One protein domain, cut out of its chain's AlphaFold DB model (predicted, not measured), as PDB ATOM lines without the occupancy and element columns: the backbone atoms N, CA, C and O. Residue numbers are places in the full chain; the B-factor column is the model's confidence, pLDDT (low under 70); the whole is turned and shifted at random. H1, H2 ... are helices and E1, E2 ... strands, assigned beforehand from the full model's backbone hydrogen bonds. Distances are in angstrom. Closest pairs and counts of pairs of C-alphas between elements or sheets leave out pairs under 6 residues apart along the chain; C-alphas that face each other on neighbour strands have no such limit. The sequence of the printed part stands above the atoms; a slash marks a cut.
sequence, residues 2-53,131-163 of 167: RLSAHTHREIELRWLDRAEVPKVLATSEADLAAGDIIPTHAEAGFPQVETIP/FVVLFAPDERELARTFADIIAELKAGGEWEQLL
ATOM      1  N   ARG A   2     433.241 420.221 609.057       85.12
ATOM      2  CA  ARG A   2     432.852 419.128 609.985       85.12
ATOM      3  C   ARG A   2     432.688 417.758 609.319       85.12
ATOM      4  O   ARG A   2     433.213 416.788 609.846       85.12
ATOM      5  N   LEU A   3     432.019 417.685 608.162       86.81
ATOM      6  CA  LEU A   3     431.866 416.427 607.417       86.81
ATOM      7  C   LEU A   3     433.227 415.823 607.044       86.81
ATOM      8  O   LEU A   3     433.477 414.672 607.362       86.81
ATOM      9  N   SER A   4     434.122 416.630 606.468       88.81
ATOM     10  CA  SER A   4     435.497 416.231 606.139       88.81
ATOM     11  C   SER A   4     436.268 415.733 607.365       88.81
ATOM     12  O   SER A   4     436.936 414.707 607.295       88.81
ATOM     13  N   ALA A   5     436.125 416.406 608.514       87.50
ATOM     14  CA  ALA A   5     436.780 415.992 609.752       87.50
ATOM     15  C   ALA A   5     436.271 414.639 610.282       87.50
ATOM     16  O   ALA A   5     437.070 413.859 610.785       87.50
ATOM     17  N   HIS A   6     434.969 414.352 610.149       87.19
ATOM     18  CA  HIS A   6     434.365 413.086 610.592       87.19
ATOM     19  C   HIS A   6     434.635 411.927 609.632       87.19
ATOM     20  O   HIS A   6     434.730 410.783 610.062       87.19
ATOM     21  N   THR A   7     434.733 412.203 608.332       89.25
ATOM     22  CA  THR A   7     434.915 411.168 607.304       89.25
ATOM     23  C   THR A   7     436.371 410.975 606.907       89.25
ATOM     24  O   THR A   7     436.683 410.021 606.200       89.25
ATOM     25  N   HIS A   8     437.257 411.883 607.326       90.25
ATOM     26  CA  HIS A   8     438.638 411.985 606.854       90.25
ATOM     27  C   HIS A   8     438.746 412.069 605.318       90.25
ATOM     28  O   HIS A   8     439.739 411.629 604.740       90.25
ATOM     29  N   ARG A   9     437.724 412.631 604.654       91.56
ATOM     30  CA  ARG A   9     437.688 412.853 603.198       91.56
ATOM     31  C   ARG A   9     437.884 414.330 602.873       91.56
ATOM     32  O   ARG A   9     437.380 415.195 603.592       91.56
ATOM     33  N   GLU A  10     438.570 414.629 601.776       92.50
ATOM     34  CA  GLU A  10     438.587 415.981 601.211       92.50
ATOM     35  C   GLU A  10     437.257 416.276 600.505       92.50
ATOM     36  O   GLU A  10     436.598 415.372 599.996       92.50
ATOM     37  N   ILE A  11     436.829 417.542 600.524       91.56
ATOM     38  CA  ILE A  11     435.591 417.973 599.865       91.56
ATOM     39  C   ILE A  11     435.967 418.772 598.625       91.56
ATOM     40  O   ILE A  11     436.509 419.872 598.737       91.56
ATOM     41  N   GLU A  12     435.599 418.251 597.462       93.94
ATOM     42  CA  GLU A  12     435.651 418.970 596.193       93.94
ATOM     43  C   GLU A  12     434.244 419.411 595.778       93.94
ATOM     44  O   GLU A  12     433.269 418.677 595.936       93.94
ATOM     45  N   LEU A  13     434.125 420.635 595.259       94.19
ATOM     46  CA  LEU A  13     432.846 421.203 594.838       94.19
ATOM     47  C   LEU A  13     432.763 421.274 593.318       94.19
ATOM     48  O   LEU A  13     433.604 421.892 592.662       94.19
ATOM     49  N   ARG A  14     431.682 420.718 592.769       94.69
ATOM     50  CA  ARG A  14     431.326 420.817 591.354       94.69
ATOM     51  C   ARG A  14     429.925 421.400 591.216       94.69
ATOM     52  O   ARG A  14     428.975 420.886 591.796       94.69
ATOM     53  N   TRP A  15     429.800 422.459 590.422       93.25
ATOM     54  CA  TRP A  15     428.507 423.043 590.069       93.25
ATOM     55  C   TRP A  15     427.905 422.286 588.886       93.25
ATOM     56  O   TRP A  15     428.587 422.071 587.883       93.25
ATOM     57  N   LEU A  16     426.643 421.885 589.015       93.06
ATOM     58  CA  LEU A  16     425.905 421.090 588.032       93.06
ATOM     59  C   LEU A  16     424.538 421.715 587.774       93.06
ATOM     60  O   LEU A  16     423.963 422.342 588.670       93.06
ATOM     61  N   ASP A  17     423.989 421.492 586.582       94.06
ATOM     62  CA  ASP A  17     422.579 421.783 586.356       94.06
ATOM     63  C   ASP A  17     421.728 420.768 587.143       94.06
ATOM     64  O   ASP A  17     422.072 419.589 587.264       94.06
ATOM     65  N   ARG A  18     420.573 421.200 587.671       95.38
ATOM     66  CA  ARG A  18     419.716 420.353 588.527       95.38
ATOM     67  C   ARG A  18     419.341 419.020 587.867       95.38
ATOM     68  O   ARG A  18     419.244 418.005 588.556       95.38
ATOM     69  N   ALA A  19     419.157 419.022 586.548       95.94
ATOM     70  CA  ALA A  19     418.816 417.841 585.758       95.94
ATOM     71  C   ALA A  19     419.953 416.811 585.628       95.94
ATOM     72  O   ALA A  19     419.688 415.666 585.271       95.94
ATOM     73  N   GLU A  20     421.203 417.193 585.900       96.19
ATOM     74  CA  GLU A  20     422.363 416.296 585.816       96.19
ATOM     75  C   GLU A  20     422.585 415.505 587.109       96.19
ATOM     76  O   GLU A  20     423.151 414.412 587.068       96.19
ATOM     77  N   VAL A  21     422.101 416.027 588.243       96.44
ATOM     78  CA  VAL A  21     422.304 415.456 589.584       96.44
ATOM     79  C   VAL A  21     421.957 413.961 589.668       96.44
ATOM     80  O   VAL A  21     422.832 413.205 590.096       96.44
ATOM     81  N   PRO A  22     420.774 413.478 589.219       96.44
ATOM     82  CA  PRO A  22     420.447 412.057 589.329       96.44
ATOM     83  C   PRO A  22     421.465 411.159 588.625       96.44
ATOM     84  O   PRO A  22     421.826 410.104 589.139       96.44
ATOM     85  N   LYS A  23     421.942 411.581 587.447       96.69
ATOM     86  CA  LYS A  23     422.884 410.801 586.644       96.69
ATOM     87  C   LYS A  23     424.251 410.738 587.317       96.69
ATOM     88  O   LYS A  23     424.784 409.646 587.443       96.69
ATOM     89  N   VAL A  24     424.783 411.885 587.741       97.19
ATOM     90  CA  VAL A  24     426.117 411.985 588.361       97.19
ATOM     91  C   VAL A  24     426.192 411.167 589.652       97.19
ATOM     92  O   VAL A  24     427.185 410.485 589.884       97.19
ATOM     93  N   LEU A  25     425.129 411.182 590.465       97.62
ATOM     94  CA  LEU A  25     425.051 410.346 591.665       97.62
ATOM     95  C   LEU A  25     424.888 408.859 591.322       97.62
ATOM     96  O   LEU A  25     425.520 408.014 591.943       97.62
ATOM     97  N   ALA A  26     424.066 408.517 590.324       97.25
ATOM     98  CA  ALA A  26     423.860 407.124 589.921       97.25
ATOM     99  C   ALA A  26     425.118 406.468 589.328       97.25
ATOM    100  O   ALA A  26     425.253 405.248 589.399       97.25
ATOM    101  N   THR A  27     426.012 407.255 588.722       96.69
ATOM    102  CA  THR A  27     427.297 406.786 588.183       96.69
ATOM    103  C   THR A  27     428.455 406.919 589.172       96.69
ATOM    104  O   THR A  27     429.586 406.617 588.794       96.69
ATOM    105  N   SER A  28     428.191 407.363 590.408       94.56
ATOM    106  CA  SER A  28     429.200 407.657 591.438       94.56
ATOM    107  C   SER A  28     430.308 408.603 590.942       94.56
ATOM    108  O   SER A  28     431.450 408.542 591.384       94.56
ATOM    109  N   GLU A  29     429.977 409.505 590.008       96.44
ATOM    110  CA  GLU A  29     430.852 410.620 589.613       96.44
ATOM    111  C   GLU A  29     430.904 411.713 590.698       96.44
ATOM    112  O   GLU A  29     431.788 412.569 590.671       96.44
ATOM    113  N   ALA A  30     429.949 411.701 591.632       97.19
ATOM    114  CA  ALA A  30     429.977 412.461 592.874       97.19
ATOM    115  C   ALA A  30     429.348 411.641 594.008       97.19
ATOM    116  O   ALA A  30     428.374 410.923 593.783       97.19
ATOM    117  N   ASP A  31     429.858 411.818 595.226       97.38
ATOM    118  CA  ASP A  31     429.401 411.081 596.414       97.38
ATOM    119  C   ASP A  31     428.078 411.628 596.977       97.38
ATOM    120  O   ASP A  31     427.272 410.896 597.556       97.38
ATOM    121  N   LEU A  32     427.858 412.940 596.841       97.19
ATOM    122  CA  LEU A  32     426.679 413.633 597.352       97.19
ATOM    123  C   LEU A  32     426.321 414.859 596.514       97.19
ATOM    124  O   LEU A  32     427.171 415.464 595.860       97.19
ATOM    125  N   ALA A  33     425.056 415.257 596.587       97.25
ATOM    126  CA  ALA A  33     424.543 416.504 596.052       97.25
ATOM    127  C   ALA A  33     423.802 417.267 597.152       97.25
ATOM    128  O   ALA A  33     422.908 416.739 597.816       97.25
ATOM    129  N   ALA A  34     424.166 418.533 597.321       93.44
ATOM    130  CA  ALA A  34     423.554 419.446 598.272       93.44
ATOM    131  C   ALA A  34     423.199 420.768 597.582       93.44
ATOM    132  O   ALA A  34     423.800 421.142 596.574       93.44
ATOM    133  N   GLY A  35     422.220 421.472 598.142       87.38
ATOM    134  CA  GLY A  35     421.670 422.718 597.612       87.38
ATOM    135  C   GLY A  35     420.171 422.789 597.885       87.38
ATOM    136  O   GLY A  35     419.664 422.046 598.723       87.38
ATOM    137  N   ASP A  36     419.457 423.637 597.146       88.69
ATOM    138  CA  ASP A  36     417.989 423.732 597.186       88.69
ATOM    139  C   ASP A  36     417.327 422.500 596.523       88.69
ATOM    140  O   ASP A  36     416.552 422.615 595.572       88.69
ATOM    141  N   ILE A  37     417.683 421.294 596.968       95.75
ATOM    142  CA  ILE A  37     417.234 420.028 596.391       95.75
ATOM    143  C   ILE A  37     416.007 419.538 597.145       95.75
ATOM    144  O   ILE A  37     416.081 419.188 598.320       95.75
ATOM    145  N   ILE A  38     414.897 419.444 596.420       96.94
ATOM    146  CA  ILE A  38     413.756 418.607 596.785       96.94
ATOM    147  C   ILE A  38     413.831 417.349 595.897       96.94
ATOM    148  O   ILE A  38     413.993 417.505 594.674       96.94
ATOM    149  N   PRO A  39     413.772 416.128 596.465       96.50
ATOM    150  CA  PRO A  39     413.873 414.891 595.693       96.50
ATOM    151  C   PRO A  39     412.770 414.763 594.646       96.50
ATOM    152  O   PRO A  39     411.602 415.030 594.920       96.50
ATOM    153  N   THR A  40     413.145 414.314 593.456       96.81
ATOM    154  CA  THR A  40     412.224 413.881 592.395       96.81
ATOM    155  C   THR A  40     411.831 412.415 592.572       96.81
ATOM    156  O   THR A  40     412.442 411.680 593.354       96.81
ATOM    157  N   HIS A  41     410.855 411.930 591.798       94.69
ATOM    158  CA  HIS A  41     410.514 410.503 591.804       94.69
ATOM    159  C   HIS A  41     411.690 409.604 591.392       94.69
ATOM    160  O   HIS A  41     411.825 408.499 591.920       94.69
ATOM    161  N   ALA A  42     412.553 410.072 590.485       93.38
ATOM    162  CA  ALA A  42     413.734 409.328 590.045       93.38
ATOM    163  C   ALA A  42     414.794 409.170 591.152       93.38
ATOM    164  O   ALA A  42     415.564 408.212 591.135       93.38
ATOM    165  N   GLU A  43     414.819 410.084 592.122       96.44
ATOM    166  CA  GLU A  43     415.792 410.114 593.221       96.44
ATOM    167  C   GLU A  43     415.245 409.487 594.509       96.44
ATOM    168  O   GLU A  43     415.988 409.322 595.470       96.44
ATOM    169  N   ALA A  44     413.970 409.078 594.542       91.94
ATOM    170  CA  ALA A  44     413.317 408.543 595.743       91.94
ATOM    171  C   ALA A  44     413.995 407.283 596.324       91.94
ATOM    172  O   ALA A  44     413.782 406.940 597.485       91.94
ATOM    173  N   GLY A  45     414.793 406.574 595.518       93.62
ATOM    174  CA  GLY A  45     415.571 405.413 595.954       93.62
ATOM    175  C   GLY A  45     416.968 405.739 596.492       93.62
ATOM    176  O   GLY A  45     417.655 404.829 596.962       93.62
ATOM    177  N   PHE A  46     417.419 406.991 596.393       97.75
ATOM    178  CA  PHE A  46     418.766 407.384 596.799       97.75
ATOM    179  C   PHE A  46     418.809 407.593 598.318       97.75
ATOM    180  O   PHE A  46     417.802 407.975 598.920       97.75
ATOM    181  N   PRO A  47     419.952 407.341 598.982       98.25
ATOM    182  CA  PRO A  47     420.105 407.745 600.370       98.25
ATOM    183  C   PRO A  47     419.969 409.268 600.469       98.25
ATOM    184  O   PRO A  47     420.526 410.010 599.659       98.25
ATOM    185  N   GLN A  48     419.208 409.731 601.456       97.25
ATOM    186  CA  GLN A  48     418.889 411.143 601.625       97.25
ATOM    187  C   GLN A  48     418.859 411.522 603.102       97.25
ATOM    188  O   GLN A  48     418.473 410.714 603.950       97.25
ATOM    189  N   VAL A  49     419.239 412.763 603.398       97.44
ATOM    190  CA  VAL A  49     419.140 413.346 604.739       97.44
ATOM    191  C   VAL A  49     418.370 414.655 604.653       97.44
ATOM    192  O   VAL A  49     418.788 415.585 603.964       97.44
ATOM    193  N   GLU A  50     417.239 414.719 605.353       95.31
ATOM    194  CA  GLU A  50     416.395 415.912 605.424       95.31
ATOM    195  C   GLU A  50     417.065 417.026 606.230       95.31
ATOM    196  O   GLU A  50     417.689 416.797 607.270       95.31
ATOM    197  N   THR A  51     416.903 418.257 605.754       92.38
ATOM    198  CA  THR A  51     417.542 419.438 606.337       92.38
ATOM    199  C   THR A  51     416.505 420.438 606.833       92.38
ATOM    200  O   THR A  51     416.357 420.622 608.044       92.38
ATOM    201  N   ILE A  52     415.790 421.086 605.914       91.38
ATOM    202  CA  ILE A  52     414.932 422.237 606.196       91.38
ATOM    203  C   ILE A  52     413.545 421.997 605.582       91.38
ATOM    204  O   ILE A  52     413.464 421.723 604.379       91.38
ATOM    205  N   PRO A  53     412.457 422.155 606.360       92.50
ATOM    206  CA  PRO A  53     411.104 422.074 605.830       92.50
ATOM    207  C   PRO A  53     410.829 423.212 604.854       92.50
ATOM    208  O   PRO A  53     411.242 424.356 605.056       92.50
ATOM    209  N   PHE A 131     413.892 420.141 601.989       95.94
ATOM    210  CA  PHE A 131     415.202 420.173 601.361       95.94
ATOM    211  C   PHE A 131     416.045 419.027 601.897       95.94
ATOM    212  O   PHE A 131     416.040 418.754 603.104       95.94
ATOM    213  N   VAL A 132     416.809 418.385 601.023       97.38
ATOM    214  CA  VAL A 132     417.661 417.259 601.398       97.38
ATOM    215  C   VAL A 132     419.084 417.430 600.888       97.38
ATOM    216  O   VAL A 132     419.347 418.159 599.932       97.38
ATOM    217  N   VAL A 133     419.989 416.673 601.494       97.69
ATOM    218  CA  VAL A 133     421.222 416.245 600.832       97.69
ATOM    219  C   VAL A 133     420.983 414.849 600.270       97.69
ATOM    220  O   VAL A 133     420.546 413.961 601.005       97.69
ATOM    221  N   LEU A 134     421.232 414.675 598.973       98.12
ATOM    222  CA  LEU A 134     421.194 413.383 598.287       98.12
ATOM    223  C   LEU A 134     422.594 412.776 598.267       98.12
ATOM    224  O   LEU A 134     423.579 413.500 598.161       98.12
ATOM    225  N   PHE A 135     422.673 411.454 598.312       98.38
ATOM    226  CA  PHE A 135     423.927 410.710 598.240       98.38
ATOM    227  C   PHE A 135     423.884 409.717 597.079       98.38
ATOM    228  O   PHE A 135     422.804 409.302 596.645       98.38
ATOM    229  N   ALA A 136     425.056 409.332 596.578       97.88
ATOM    230  CA  ALA A 136     425.170 408.229 595.634       97.88
ATOM    231  C   ALA A 136     424.592 406.932 596.246       97.88
ATOM    232  O   ALA A 136     424.593 406.771 597.474       97.88
ATOM    233  N   PRO A 137     424.062 405.991 595.439       97.19
ATOM    234  CA  PRO A 137     423.396 404.788 595.953       97.19
ATOM    235  C   PRO A 137     424.244 403.917 596.898       97.19
ATOM    236  O   PRO A 137     423.691 403.238 597.773       97.19
ATOM    237  N   ASP A 138     425.565 403.931 596.721       96.50
ATOM    238  CA  ASP A 138     426.569 403.227 597.519       96.50
ATOM    239  C   ASP A 138     427.039 404.009 598.761       96.50
ATOM    240  O   ASP A 138     427.534 403.406 599.712       96.50
ATOM    241  N   GLU A 139     426.760 405.311 598.852       97.56
ATOM    242  CA  GLU A 139     427.204 406.205 599.935       97.56
ATOM    243  C   GLU A 139     426.231 406.261 601.135       97.56
ATOM    244  O   GLU A 139     425.973 407.299 601.753       97.56
ATOM    245  N   ARG A 140     425.677 405.104 601.526       96.88
ATOM    246  CA  ARG A 140     424.759 404.991 602.682       96.88
ATOM    247  C   ARG A 140     425.431 405.283 604.018       96.88
ATOM    248  O   ARG A 140     424.772 405.765 604.938       96.88
ATOM    249  N   GLU A 141     426.705 404.930 604.152       96.00
ATOM    250  CA  GLU A 141     427.474 405.201 605.367       96.00
ATOM    251  C   GLU A 141     427.721 406.701 605.519       96.00
ATOM    252  O   GLU A 141     427.442 407.261 606.576       96.00
ATOM    253  N   LEU A 142     428.114 407.372 604.434       96.56
ATOM    254  CA  LEU A 142     428.290 408.818 604.411       96.56
ATOM    255  C   LEU A 142     426.989 409.561 604.746       96.56
ATOM    256  O   LEU A 142     427.012 410.507 605.535       96.56
ATOM    257  N   ALA A 143     425.851 409.093 604.223       97.31
ATOM    258  CA  ALA A 143     424.540 409.633 604.576       97.31
ATOM    259  C   ALA A 143     424.238 409.515 606.081       97.31
ATOM    260  O   ALA A 143     423.725 410.459 606.681       97.31
ATOM    261  N   ARG A 144     424.586 408.388 606.721       97.12
ATOM    262  CA  ARG A 144     424.418 408.211 608.178       97.12
ATOM    263  C   ARG A 144     425.305 409.166 608.963       97.12
ATOM    264  O   ARG A 144     424.792 409.892 609.805       97.12
ATOM    265  N   THR A 145     426.587 409.244 608.616       96.25
ATOM    266  CA  THR A 145     427.525 410.181 609.249       96.25
ATOM    267  C   THR A 145     427.037 411.625 609.128       96.25
ATOM    268  O   THR A 145     427.104 412.395 610.082       96.25
ATOM    269  N   PHE A 146     426.496 412.012 607.971       96.38
ATOM    270  CA  PHE A 146     425.931 413.346 607.786       96.38
ATOM    271  C   PHE A 146     424.669 413.580 608.630       96.38
ATOM    272  O   PHE A 146     424.502 414.663 609.195       96.38
ATOM    273  N   ALA A 147     423.799 412.574 608.754       96.62
ATOM    274  CA  ALA A 147     422.627 412.644 609.623       96.62
ATOM    275  C   ALA A 147     423.014 412.824 611.101       96.62
ATOM    276  O   ALA A 147     422.417 413.663 611.779       96.62
ATOM    277  N   ASP A 148     424.041 412.111 611.571       95.88
ATOM    278  CA  ASP A 148     424.561 412.233 612.936       95.88
ATOM    279  C   ASP A 148     425.103 413.647 613.193       95.88
ATOM    280  O   ASP A 148     424.727 414.290 614.175       95.88
ATOM    281  N   ILE A 149     425.868 414.205 612.248       94.62
ATOM    282  CA  ILE A 149     426.355 415.592 612.328       94.62
ATOM    283  C   ILE A 149     425.190 416.591 612.417       94.62
ATOM    284  O   ILE A 149     425.243 417.538 613.205       94.62
ATOM    285  N   ILE A 150     424.124 416.415 611.626       93.88
ATOM    286  CA  ILE A 150     422.939 417.285 611.710       93.88
ATOM    287  C   ILE A 150     422.256 417.153 613.075       93.88
ATOM    288  O   ILE A 150     421.825 418.162 613.641       93.88
ATOM    289  N   ALA A 151     422.145 415.938 613.609       94.56
ATOM    290  CA  ALA A 151     421.549 415.705 614.919       94.56
ATOM    291  C   ALA A 151     422.350 416.396 616.034       94.56
ATOM    292  O   ALA A 151     421.759 417.062 616.886       94.56
ATOM    293  N   GLU A 152     423.681 416.325 615.986       94.50
ATOM    294  CA  GLU A 152     424.566 417.032 616.916       94.50
ATOM    295  C   GLU A 152     424.405 418.555 616.827       94.50
ATOM    296  O   GLU A 152     424.274 419.226 617.854       94.50
ATOM    297  N   LEU A 153     424.341 419.110 615.611       93.25
ATOM    298  CA  LEU A 153     424.122 420.547 615.400       93.25
ATOM    299  C   LEU A 153     422.788 421.021 615.985       93.25
ATOM    300  O   LEU A 153     422.726 422.108 616.565       93.25
ATOM    301  N   LYS A 154     421.730 420.215 615.847       93.56
ATOM    302  CA  LYS A 154     420.413 420.495 616.437       93.56
ATOM    303  C   LYS A 154     420.459 420.409 617.962       93.56
ATOM    304  O   LYS A 154     419.975 421.311 618.637       93.56
ATOM    305  N   ALA A 155     421.085 419.373 618.518       94.62
ATOM    306  CA  ALA A 155     421.216 419.212 619.967       94.62
ATOM    307  C   ALA A 155     422.015 420.356 620.617       94.62
ATOM    308  O   ALA A 155     421.694 420.780 621.727       94.62
ATOM    309  N   GLY A 156     423.024 420.883 619.916       93.06
ATOM    310  CA  GLY A 156     423.825 422.026 620.360       93.06
ATOM    311  C   GLY A 156     423.186 423.402 620.129       93.06
ATOM    312  O   GLY A 156     423.763 424.408 620.539       93.06
ATOM    313  N   GLY A 157     422.030 423.483 619.459       93.44
ATOM    314  CA  GLY A 157     421.393 424.752 619.081       93.44
ATOM    315  C   GLY A 157     422.133 425.535 617.985       93.44
ATOM    316  O   GLY A 157     421.812 426.697 617.715       93.44
ATOM    317  N   GLU A 158     423.162 424.941 617.377       93.31
ATOM    318  CA  GLU A 158     423.925 425.540 616.279       93.31
ATOM    319  C   GLU A 158     423.112 425.543 614.980       93.31
ATOM    320  O   GLU A 158     423.223 426.469 614.175       93.31
ATOM    321  N   TRP A 159     422.258 424.533 614.792       91.56
ATOM    322  CA  TRP A 159     421.385 424.435 613.626       91.56
ATOM    323  C   TRP A 159     420.462 425.653 613.515       91.56
ATOM    324  O   TRP A 159     420.415 426.309 612.478       91.56
ATOM    325  N   GLU A 160     419.794 426.035 614.602       91.06
ATOM    326  CA  GLU A 160     418.904 427.196 614.647       91.06
ATOM    327  C   GLU A 160     419.652 428.510 614.390       91.06
ATOM    328  O   GLU A 160     419.095 429.430 613.788       91.06
ATOM    329  N   GLN A 161     420.913 428.612 614.822       92.56
ATOM    330  CA  GLN A 161     421.751 429.781 614.548       92.56
ATOM    331  C   GLN A 161     422.090 429.888 613.062       92.56
ATOM    332  O   GLN A 161     422.014 430.981 612.497       92.56
ATOM    333  N   LEU A 162     422.421 428.762 612.419       89.75
ATOM    334  CA  LEU A 162     422.636 428.709 610.975       89.75
ATOM    335  C   LEU A 162     421.361 429.098 610.226       89.75
ATOM    336  O   LEU A 162     421.417 429.964 609.355       89.75
ATOM    337  N   LEU A 163     420.209 428.542 610.614       88.38
ATOM    338  CA  LEU A 163     418.932 428.891 609.996       88.38
ATOM    339  C   LEU A 163     418.655 430.391 610.096       88.38
ATOM    340  O   LEU A 163     418.463 431.016 609.067       88.38
TER     341      LEU A 163
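AT A GLANCE: This is residues 2 to 53 and 131 to 163 of the 167 residues of the protein "Transporter substrate-binding domain-containing protein" of Candidatus Bipolaricaulota bacterium (UniProt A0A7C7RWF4). A long helix, H3, packs along a small ribbon of two strands, E1 and E2, and the short helix H1 packs on the opposite side of H3 from E1. H4 turns a corner at the last end of H3, while H2 lies far from H4, near the last residue of E2, within a long run of loops that includes residues 8 to 20 and 27 to 47. The printed part has 85 residues, with four named helices and two named strands in the order H1, H2, E1, E2, H3, H4; the sheet, in the order E1, E2, is antiparallel, and the class is mixed, helices and strands. The whole is compact, with a radius of gyration of the C-alphas of 12.9 A and a rounded outline of 36 by 29 by 22 A.

IN THESE COORDINATES: H1 is residues 2 to 7, 8.6 A from first to last C-alpha, beginning with C-alpha 2 at (432.852, 419.128, 609.985). H2 is residues 21 to 26, 8.5 A long. E1, residues 48 to 53, measures 14.1 A, and E2, residues 131 to 135, measures 13.2 A. H3 is residues 140 to 155, 22.7 A long, with C-alpha 140 at (424.759, 404.991, 602.682). H4 is residues 158 to 163, 8.7 A long, ending with C-alpha 163 at (418.932, 428.891, 609.996).

HOW THE PARTS SIT: E1 and E2 are antiparallel neighbours, with 168 degrees between their directions; N 49 and O 133, 3.0 A apart, and N 51 and O 131, 2.8 A apart, are within hydrogen-bond range. Residues 32 to 33 pair antiparallel with residues 134 to 135 of E2. The closest C-alphas of E1 and H3 are those of Val 49 and Ala 147, 6.0 A apart. Those of E2 and H3 are Phe 135 and Ala 143, 6.5 A apart. H1 touches H3, with residues 142 to 149 of H3 alone; the closest C-alphas are those of Leu 3 and Phe 146, 6.7 A apart. They run opposite ways at a steep tilt of 37 degrees, only just past shallow. H3 and H4 only just touch, and only at the corner, with 3 pairs of C-alphas within 8 A; the closest are those of Leu 153 and Trp 159, 5.1 A apart, and their lines are about perpendicular at 87 degrees. The closest C-alphas of H2 and E2 are those of Leu 25 and Phe 135, 6.7 A apart; H2 is apart from H1, H3 and H4. In H1, H2, H3 and H4 every O i to N i+4 pair is within hydrogen-bond range.

THE WHOLE: The two C-alphas farthest apart are those of Thr 27 and Gly 157, at 36.2 A. Residues 54 to 130 are not printed, and C-alphas 53 and 131 are 6.4 A apart across this cut. The links H1 to H2 and H2 to E1 are long. The mean pLDDT of the printed part is 94.4, and no printed residue is under 70.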